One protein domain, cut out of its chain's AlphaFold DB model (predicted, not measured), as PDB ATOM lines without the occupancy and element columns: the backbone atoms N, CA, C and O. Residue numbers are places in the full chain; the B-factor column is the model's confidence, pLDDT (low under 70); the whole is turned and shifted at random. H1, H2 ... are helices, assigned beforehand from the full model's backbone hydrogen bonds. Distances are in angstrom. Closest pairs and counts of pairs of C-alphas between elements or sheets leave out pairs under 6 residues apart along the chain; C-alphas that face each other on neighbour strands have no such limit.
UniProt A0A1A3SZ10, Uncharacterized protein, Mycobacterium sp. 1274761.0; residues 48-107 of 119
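This is residues 48 to 107 of the 119 residues of an uncharacterized protein of Mycobacterium sp. 1274761.0 (UniProt A0A1A3SZ10). Three helices strung one after another make an open arch: H1 is one leg, H2 lies along the top, and H3 slopes away as the other leg. The long loop of residues 72 to 90 hangs below H2 on the inner side of the arch and bulges out to one side of the plane of the three helices around residues 76 to 83, while residues 48 to 58 and 96 to 107 stick out at the two ends and make much of the length. The printed part has 60 residues with three named helices, in the order H1, H2, H3, and no named strand; the class is all helix. The whole is loose, with a radius of gyration of the C-alphas of 15.1 A and spans of 48 by 22 by 15 A.

H1 covers residues 50 to 60, 15.4 A from first to last C-alpha, and begins at C-alpha 50 at (109.509, 164.039, 142.459). H2 covers residues 62 to 71 and measures 14.1 A, with C-alpha 62 at (115.206, 177.231, 157.049). H3, the longest helix, covers residues 91 to 104, measures 19.4 A and ends at C-alpha 104 at (129.262, 203.824, 131.700).

H1 and H2 are close but not clearly touching; their closest C-alphas, those of Arg 58 and Tyr 64, are 6.5 A apart. Their lines are about perpendicular, at 75 degrees. H2 and H3 are only just apart, with their closest C-alphas 8.2 A from each other. H1 and H3 are apart. In H1, H2 and H3 every O i to N i+4 pair is within hydrogen-bond range.

The C-alphas of Val 48 and Leu 103, the two farthest apart, are 48.0 A from each other. The printed part has no cut. The link from H1 to H2 is tight, with 1 residue, and that from H2 to H3 is long, with 19 residues. The mean pLDDT of the printed part is 84.4, and residue 48 is under 70.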
ATOM      1  N   VAL A  48     101.719 164.729 142.323       68.06
ATOM      2  CA  VAL A  48     102.951 165.424 142.681       68.06
ATOM      3  C   VAL A  48     104.119 164.601 142.151       68.06
ATOM      4  O   VAL A  48     104.274 163.425 142.480       68.06
ATOM      5  N   THR A  49     104.907 165.212 141.284       71.25
ATOM      6  CA  THR A  49     106.152 164.683 140.737       71.25
ATOM      7  C   THR A  49     107.271 164.760 141.775       71.25
ATOM      8  O   THR A  49     107.239 165.568 142.704       71.25
ATOM      9  N   ASN A  50     108.324 163.959 141.597       70.94
ATOM     10  CA  ASN A  50     109.509 164.039 142.459       70.94
ATOM     11  C   ASN A  50     110.155 165.438 142.443       70.94
ATOM     12  O   ASN A  50     110.723 165.854 143.452       70.94
ATOM     13  N   ALA A  51     110.050 166.168 141.327       70.06
ATOM     14  CA  ALA A  51     110.546 167.536 141.208       70.06
ATOM     15  C   ALA A  51     109.777 168.497 142.132       70.06
ATOM     16  O   ALA A  51     110.394 169.215 142.914       70.06
ATOM     17  N   GLU A  52     108.443 168.436 142.127       71.25
ATOM     18  CA  GLU A  52     107.592 169.278 142.983       71.25
ATOM     19  C   GLU A  52     107.794 168.981 144.477       71.25
ATOM     20  O   GLU A  52     107.794 169.894 145.305       71.25
ATOM     21  N   VAL A  53     108.033 167.714 144.838       77.19
ATOM     22  CA  VAL A  53     108.391 167.331 146.216       77.19
ATOM     23  C   VAL A  53     109.761 167.894 146.597       77.19
ATOM     24  O   VAL A  53     109.920 168.431 147.694       77.19
ATOM     25  N   GLY A  54     110.747 167.790 145.703       76.25
ATOM     26  CA  GLY A  54     112.085 168.345 145.914       76.25
ATOM     27  C   GLY A  54     112.052 169.860 146.120       76.25
ATOM     28  O   GLY A  54     112.679 170.372 147.049       76.25
ATOM     29  N   ASP A  55     111.251 170.567 145.328       79.75
ATOM     30  CA  ASP A  55     111.049 172.007 145.470       79.75
ATOM     31  C   ASP A  55     110.330 172.379 146.768       79.75
ATOM     32  O   ASP A  55     110.721 173.340 147.440       79.75
ATOM     33  N   PHE A  56     109.332 171.602 147.188       81.81
ATOM     34  CA  PHE A  56     108.678 171.812 148.479       81.81
ATOM     35  C   PHE A  56     109.651 171.626 149.655       81.81
ATOM     36  O   PHE A  56     109.730 172.471 150.551       81.81
ATOM     37  N   LEU A  57     110.436 170.546 149.653       83.00
ATOM     38  CA  LEU A  57     111.431 170.294 150.702       83.00
ATOM     39  C   LEU A  57     112.515 171.379 150.731       83.00
ATOM     40  O   LEU A  57     112.951 171.798 151.804       83.00
ATOM     41  N   ARG A  58     112.920 171.882 149.560       80.56
ATOM     42  CA  ARG A  58     113.881 172.980 149.444       80.56
ATOM     43  C   ARG A  58     113.317 174.285 150.005       80.56
ATOM     44  O   ARG A  58     113.957 174.906 150.843       80.56
ATOM     45  N   THR A  59     112.112 174.677 149.597       80.81
ATOM     46  CA  THR A  59     111.479 175.942 150.022       80.81
ATOM     47  C   THR A  59     111.057 175.959 151.490       80.81
ATOM     48  O   THR A  59     111.018 177.024 152.104       80.81
ATOM     49  N   THR A  60     110.799 174.801 152.097       84.94
ATOM     50  CA  THR A  60     110.504 174.698 153.538       84.94
ATOM     51  C   THR A  60     111.754 174.622 154.417       84.94
ATOM     52  O   THR A  60     111.652 174.761 155.637       84.94
ATOM     53  N   SER A  61     112.945 174.459 153.831       86.75
ATOM     54  CA  SER A  61     114.207 174.434 154.573       86.75
ATOM     55  C   SER A  61     114.549 175.823 155.139       86.75
ATOM     56  O   SER A  61     114.680 176.785 154.374       86.75
ATOM     57  N   PRO A  62     114.761 175.967 156.462       87.56
ATOM     58  CA  PRO A  62     115.206 177.231 157.049       87.56
ATOM     59  C   PRO A  62     116.544 177.699 156.476       87.56
ATOM     60  O   PRO A  62     116.719 178.887 156.229       87.56
ATOM     61  N   GLN A  63     117.459 176.760 156.210       86.25
ATOM     62  CA  GLN A  63     118.766 177.060 155.630       86.25
ATOM     63  C   GLN A  63     118.620 177.709 154.253       86.25
ATOM     64  O   GLN A  63     119.256 178.722 153.992       86.25
ATOM     65  N   TYR A  64     117.746 177.161 153.403       85.25
ATOM     66  CA  TYR A  64     117.483 177.709 152.072       85.25
ATOM     67  C   TYR A  64     116.862 179.110 152.153       85.25
ATOM     68  O   TYR A  64     117.281 180.012 151.440       85.25
ATOM     69  N   ASN A  65     115.902 179.328 153.054       88.81
ATOM     70  CA  ASN A  65     115.270 180.642 153.200       88.81
ATOM     71  C   ASN A  65     116.236 181.712 153.731       88.81
ATOM     72  O   ASN A  65     116.168 182.863 153.303       88.81
ATOM     73  N   ILE A  66     117.139 181.341 154.644       89.75
ATOM     74  CA  ILE A  66     118.192 182.241 155.134       89.75
ATOM     75  C   ILE A  66     119.178 182.558 154.010       89.75
ATOM     76  O   ILE A  66     119.507 183.722 153.813       89.75
ATOM     77  N   ASP A  67     119.608 181.550 153.255       87.62
ATOM     78  CA  ASP A  67     120.511 181.729 152.118       87.62
ATOM     79  C   ASP A  67     119.906 182.670 151.066       87.62
ATOM     80  O   ASP A  67     120.528 183.659 150.691       87.62
ATOM     81  N   VAL A  68     118.630 182.468 150.714       89.44
ATOM     82  CA  VAL A  68     117.901 183.358 149.798       89.44
ATOM     83  C   VAL A  68     117.785 184.781 150.333       89.44
ATOM     84  O   VAL A  68     117.897 185.739 149.573       89.44
ATOM     85  N   PHE A  69     117.566 184.950 151.634       91.19
ATOM     86  CA  PHE A  69     117.522 186.280 152.236       91.19
ATOM     87  C   PHE A  69     118.890 186.982 152.193       91.19
ATOM     88  O   PHE A  69     118.964 188.187 151.939       91.19
ATOM     89  N   LEU A  70     119.971 186.241 152.436       91.81
ATOM     90  CA  LEU A  70     121.323 186.791 152.501       91.81
ATOM     91  C   LEU A  70     121.917 187.069 151.119       91.81
ATOM     92  O   LEU A  70     122.469 188.152 150.919       91.81
ATOM     93  N   HIS A  71     121.748 186.140 150.179       89.75
ATOM     94  CA  HIS A  71     122.427 186.126 148.878       89.75
ATOM     95  C   HIS A  71     121.490 186.273 147.669       89.75
ATOM     96  O   HIS A  71     121.922 186.618 146.572       89.75
ATOM     97  N   GLY A  72     120.184 186.096 147.860       89.00
ATOM     98  CA  GLY A  72     119.210 186.087 146.771       89.00
ATOM     99  C   GLY A  72     118.988 184.680 146.221       89.00
ATOM    100  O   GLY A  72     119.364 183.682 146.828       89.00
ATOM    101  N   GLN A  73     118.316 184.574 145.079       88.06
ATOM    102  CA  GLN A  73     118.046 183.270 144.471       88.06
ATOM    103  C   GLN A  73     119.142 182.906 143.477       88.06
ATOM    104  O   GLN A  73     119.538 183.740 142.668       88.06
ATOM    105  N   ASN A  74     119.580 181.646 143.510       85.69
ATOM    106  CA  ASN A  74     120.468 181.099 142.490       85.69
ATOM    107  C   ASN A  74     119.666 180.830 141.217       85.69
ATOM    108  O   ASN A  74     118.672 180.097 141.253       85.69
ATOM    109  N   GLU A  75     120.105 181.405 140.100       82.50
ATOM    110  CA  GLU A  75     119.528 181.147 138.778       82.50
ATOM    111  C   GLU A  75     119.717 179.680 138.375       82.50
ATOM    112  O   GLU A  75     118.849 179.087 137.734       82.50
ATOM    113  N   THR A  76     120.813 179.066 138.831       81.50
ATOM    114  CA  THR A  76     121.038 177.620 138.769       81.50
ATOM    115  C   THR A  76     120.927 177.014 140.165       81.50
ATOM    116  O   THR A  76     121.671 177.357 141.085       81.50
ATOM    117  N   ALA A  77     119.995 176.077 140.345       72.88
ATOM    118  CA  ALA A  77     119.751 175.451 141.641       72.88
ATOM    119  C   ALA A  77     121.032 174.817 142.220       72.88
ATOM    120  O   ALA A  77     121.612 173.909 141.631       72.88
ATOM    121  N   GLY A  78     121.442 175.279 143.405       71.25
ATOM    122  CA  GLY A  78     122.612 174.763 144.121       71.25
ATOM    123  C   GLY A  78     123.960 175.371 143.720       71.25
ATOM    124  O   GLY A  78     124.960 175.005 144.334       71.25
ATOM    125  N   ASP A  79     124.001 176.304 142.763       78.75
ATOM    126  CA  ASP A  79     125.222 177.026 142.397       78.75
ATOM    127  C   ASP A  79     125.192 178.476 142.927       78.75
ATOM    128  O   ASP A  79     124.542 179.336 142.322       78.75
ATOM    129  N   PRO A  80     125.902 178.780 144.031       76.00
ATOM    130  CA  PRO A  80     125.907 180.112 144.632       76.00
ATOM    131  C   PRO A  80     126.612 181.167 143.768       76.00
ATOM    132  O   PRO A  80     126.446 182.357 144.017       76.00
ATOM    133  N   SER A  81     127.390 180.765 142.752       82.44
ATOM    134  CA  SER A  81     128.013 181.710 141.811       82.44
ATOM    135  C   SER A  81     127.012 182.324 140.830       82.44
ATOM    136  O   SER A  81     127.317 183.320 140.179       82.44
ATOM    137  N   THR A  82     125.809 181.749 140.759       85.62
ATOM    138  CA  THR A  82     124.711 182.190 139.892       85.62
ATOM    139  C   THR A  82     123.630 182.944 140.662       85.62
ATOM    140  O   THR A  82     122.481 182.993 140.225       85.62
ATOM    141  N   ASN A  83     123.947 183.486 141.841       86.25
ATOM    142  CA  ASN A  83     122.972 184.264 142.589       86.25
ATOM    143  C   ASN A  83     122.576 185.529 141.812       86.25
ATOM    144  O   ASN A  83     123.382 186.150 141.121       86.25
ATOM    145  N   ASN A  84     121.307 185.908 141.910       85.81
ATOM    146  CA  ASN A  84     120.781 187.089 141.228       85.81
ATOM    147  C   ASN A  84     121.157 188.417 141.920       85.81
ATOM    148  O   ASN A  84     120.639 189.471 141.551       85.81
ATOM    149  N   GLY A  85     122.005 188.377 142.955       85.12
ATOM    150  CA  GLY A  85     122.492 189.556 143.670       85.12
ATOM    151  C   GLY A  85     121.416 190.364 144.405       85.12
ATOM    152  O   GLY A  85     121.649 191.534 144.719       85.12
ATOM    153  N   LEU A  86     120.233 189.786 144.655       87.88
ATOM    154  CA  LEU A  86     119.116 190.458 145.339       87.88
ATOM    155  C   LEU A  86     119.071 190.201 146.852       87.88
ATOM    156  O   LEU A  86     118.188 190.725 147.533       87.88
ATOM    157  N   GLY A  87     119.996 189.403 147.383       90.88
ATOM    158  CA  GLY A  87     120.135 189.207 148.823       90.88
ATOM    159  C   GLY A  87     120.628 190.460 149.537       90.88
ATOM    160  O   GLY A  87     121.264 191.322 148.932       90.88
ATOM    161  N   ILE A  88     120.369 190.572 150.841       93.25
ATOM    162  CA  ILE A  88     120.728 191.776 151.610       93.25
ATOM    163  C   ILE A  88     122.241 192.050 151.642       93.25
ATOM    164  O   ILE A  88     122.650 193.200 151.802       93.25
ATOM    165  N   LEU A  89     123.074 191.015 151.488       91.06
ATOM    166  CA  LEU A  89     124.531 191.161 151.453       91.06
ATOM    167  C   LEU A  89     125.037 191.579 150.070       91.06
ATOM    168  O   LEU A  89     125.993 192.349 149.979       91.06
ATOM    169  N   ASP A  90     124.370 191.123 149.011       88.38
ATOM    170  CA  ASP A  90     124.826 191.301 147.630       88.38
ATOM    171  C   ASP A  90     124.176 192.525 146.953       88.38
ATOM    172  O   ASP A  90     124.788 193.171 146.101       88.38
ATOM    173  N   GLN A  91     122.993 192.945 147.417       89.75
ATOM    174  CA  GLN A  91     122.240 194.084 146.882       89.75
ATOM    175  C   GLN A  91     123.030 195.407 146.847       89.75
ATOM    176  O   GLN A  91     122.924 196.112 145.839       89.75
ATOM    177  N   PRO A  92     123.831 195.790 147.866       91.19
ATOM    178  CA  PRO A  92     124.624 197.016 147.787       91.19
ATOM    179  C   PRO A  92     125.625 196.987 146.630       91.19
ATOM    180  O   PRO A  92     125.798 197.993 145.943       91.19
ATOM    181  N   LYS A  93     126.253 195.831 146.386       88.06
ATOM    182  CA  LYS A  93     127.179 195.655 145.267       88.06
ATOM    183  C   LYS A  93     126.433 195.714 143.936       88.06
ATOM    184  O   LYS A  93     126.835 196.484 143.071       88.06
ATOM    185  N   THR A  94     125.317 194.998 143.812       86.31
ATOM    186  CA  THR A  94     124.457 195.021 142.619       86.31
ATOM    187  C   THR A  94     123.993 196.439 142.276       86.31
ATOM    188  O   THR A  94     124.008 196.843 141.115       86.31
ATOM    189  N   PHE A  95     123.626 197.236 143.283       89.75
ATOM    190  CA  PHE A  95     123.252 198.637 143.088       89.75
ATOM    191  C   PHE A  95     124.420 199.483 142.567       89.75
ATOM    192  O   PHE A  95     124.251 200.239 141.610       89.75
ATOM    193  N   VAL A  96     125.603 199.359 143.177       92.19
ATOM    194  CA  VAL A  96     126.799 200.097 142.742       92.19
ATOM    195  C   VAL A  96     127.181 199.719 141.313       92.19
ATOM    196  O   VAL A  96     127.446 200.611 140.507       92.19
ATOM    197  N   ASP A  97     127.151 198.430 140.987       89.00
ATOM    198  CA  ASP A  97     127.437 197.936 139.643       89.00
ATOM    199  C   ASP A  97     126.406 198.495 138.642       89.00
ATOM    200  O   ASP A  97     126.793 199.046 137.614       89.00
ATOM    201  N   SER A  98     125.110 198.496 138.985       87.75
ATOM    202  CA  SER A  98     124.039 199.062 138.149       87.75
ATOM    203  C   SER A  98     124.200 200.564 137.885       87.75
ATOM    204  O   SER A  98     124.057 201.013 136.745       87.75
ATOM    205  N   VAL A  99     124.539 201.357 138.907       90.25
ATOM    206  CA  VAL A  99     124.832 202.790 138.730       90.25
ATOM    207  C   VAL A  99     126.086 202.978 137.876       90.25
ATOM    208  O   VAL A  99     126.112 203.848 137.005       90.25
ATOM    209  N   GLY A 100     127.113 202.156 138.096       90.75
ATOM    210  CA  GLY A 100     128.334 202.160 137.297       90.75
ATOM    211  C   GLY A 100     128.062 201.884 135.820       90.75
ATOM    212  O   GLY A 100     128.551 202.616 134.963       90.75
ATOM    213  N   GLU A 101     127.237 200.888 135.510       87.88
ATOM    214  CA  GLU A 101     126.839 200.572 134.137       87.88
ATOM    215  C   GLU A 101     125.973 201.663 133.511       87.88
ATOM    216  O   GLU A 101     126.206 202.038 132.363       87.88
ATOM    217  N   PHE A 102     125.032 202.227 134.272       89.06
ATOM    218  CA  PHE A 102     124.223 203.352 133.808       89.06
ATOM    219  C   PHE A 102     125.098 204.548 133.410       89.06
ATOM    220  O   PHE A 102     124.914 205.129 132.339       89.06
ATOM    221  N   LEU A 103     126.080 204.897 134.247       90.81
ATOM    222  CA  LEU A 103     127.015 205.991 133.976       90.81
ATOM    223  C   LEU A 103     128.068 205.633 132.915       90.81
ATOM    224  O   LEU A 103     128.581 206.530 132.247       90.81
ATOM    225  N   GLY A 104     128.371 204.345 132.740       87.31
ATOM    226  CA  GLY A 104     129.262 203.824 131.700       87.31
ATOM    227  C   GLY A 104     128.692 203.943 130.285       87.31
ATOM    228  O   GLY A 104     129.439 203.841 129.312       87.31
ATOM    229  N   GLY A 105     127.393 204.224 130.171       83.12
ATOM    230  CA  GLY A 105     126.720 204.455 128.904       83.12
ATOM    231  C   GLY A 105     126.448 203.170 128.114       83.12
ATOM    232  O   GLY A 105     126.747 202.062 128.562       83.12
ATOM    233  N   PRO A 106     125.834 203.297 126.926       83.31
ATOM    234  CA  PRO A 106     125.441 202.147 126.123       83.31
ATOM    235  C   PRO A 106     126.659 201.313 125.709       83.31
ATOM    236  O   PRO A 106     127.551 201.809 125.019       83.31
ATOM    237  N   LYS A 107     126.676 200.031 126.086       75.69
ATOM    238  CA  LYS A 107     127.636 199.056 125.560       75.69
ATOM    239  C   LYS A 107     127.141 198.557 124.202       75.69
ATOM    240  O   LYS A 107     125.960 198.244 124.044       75.69
TER     241      LYS A 107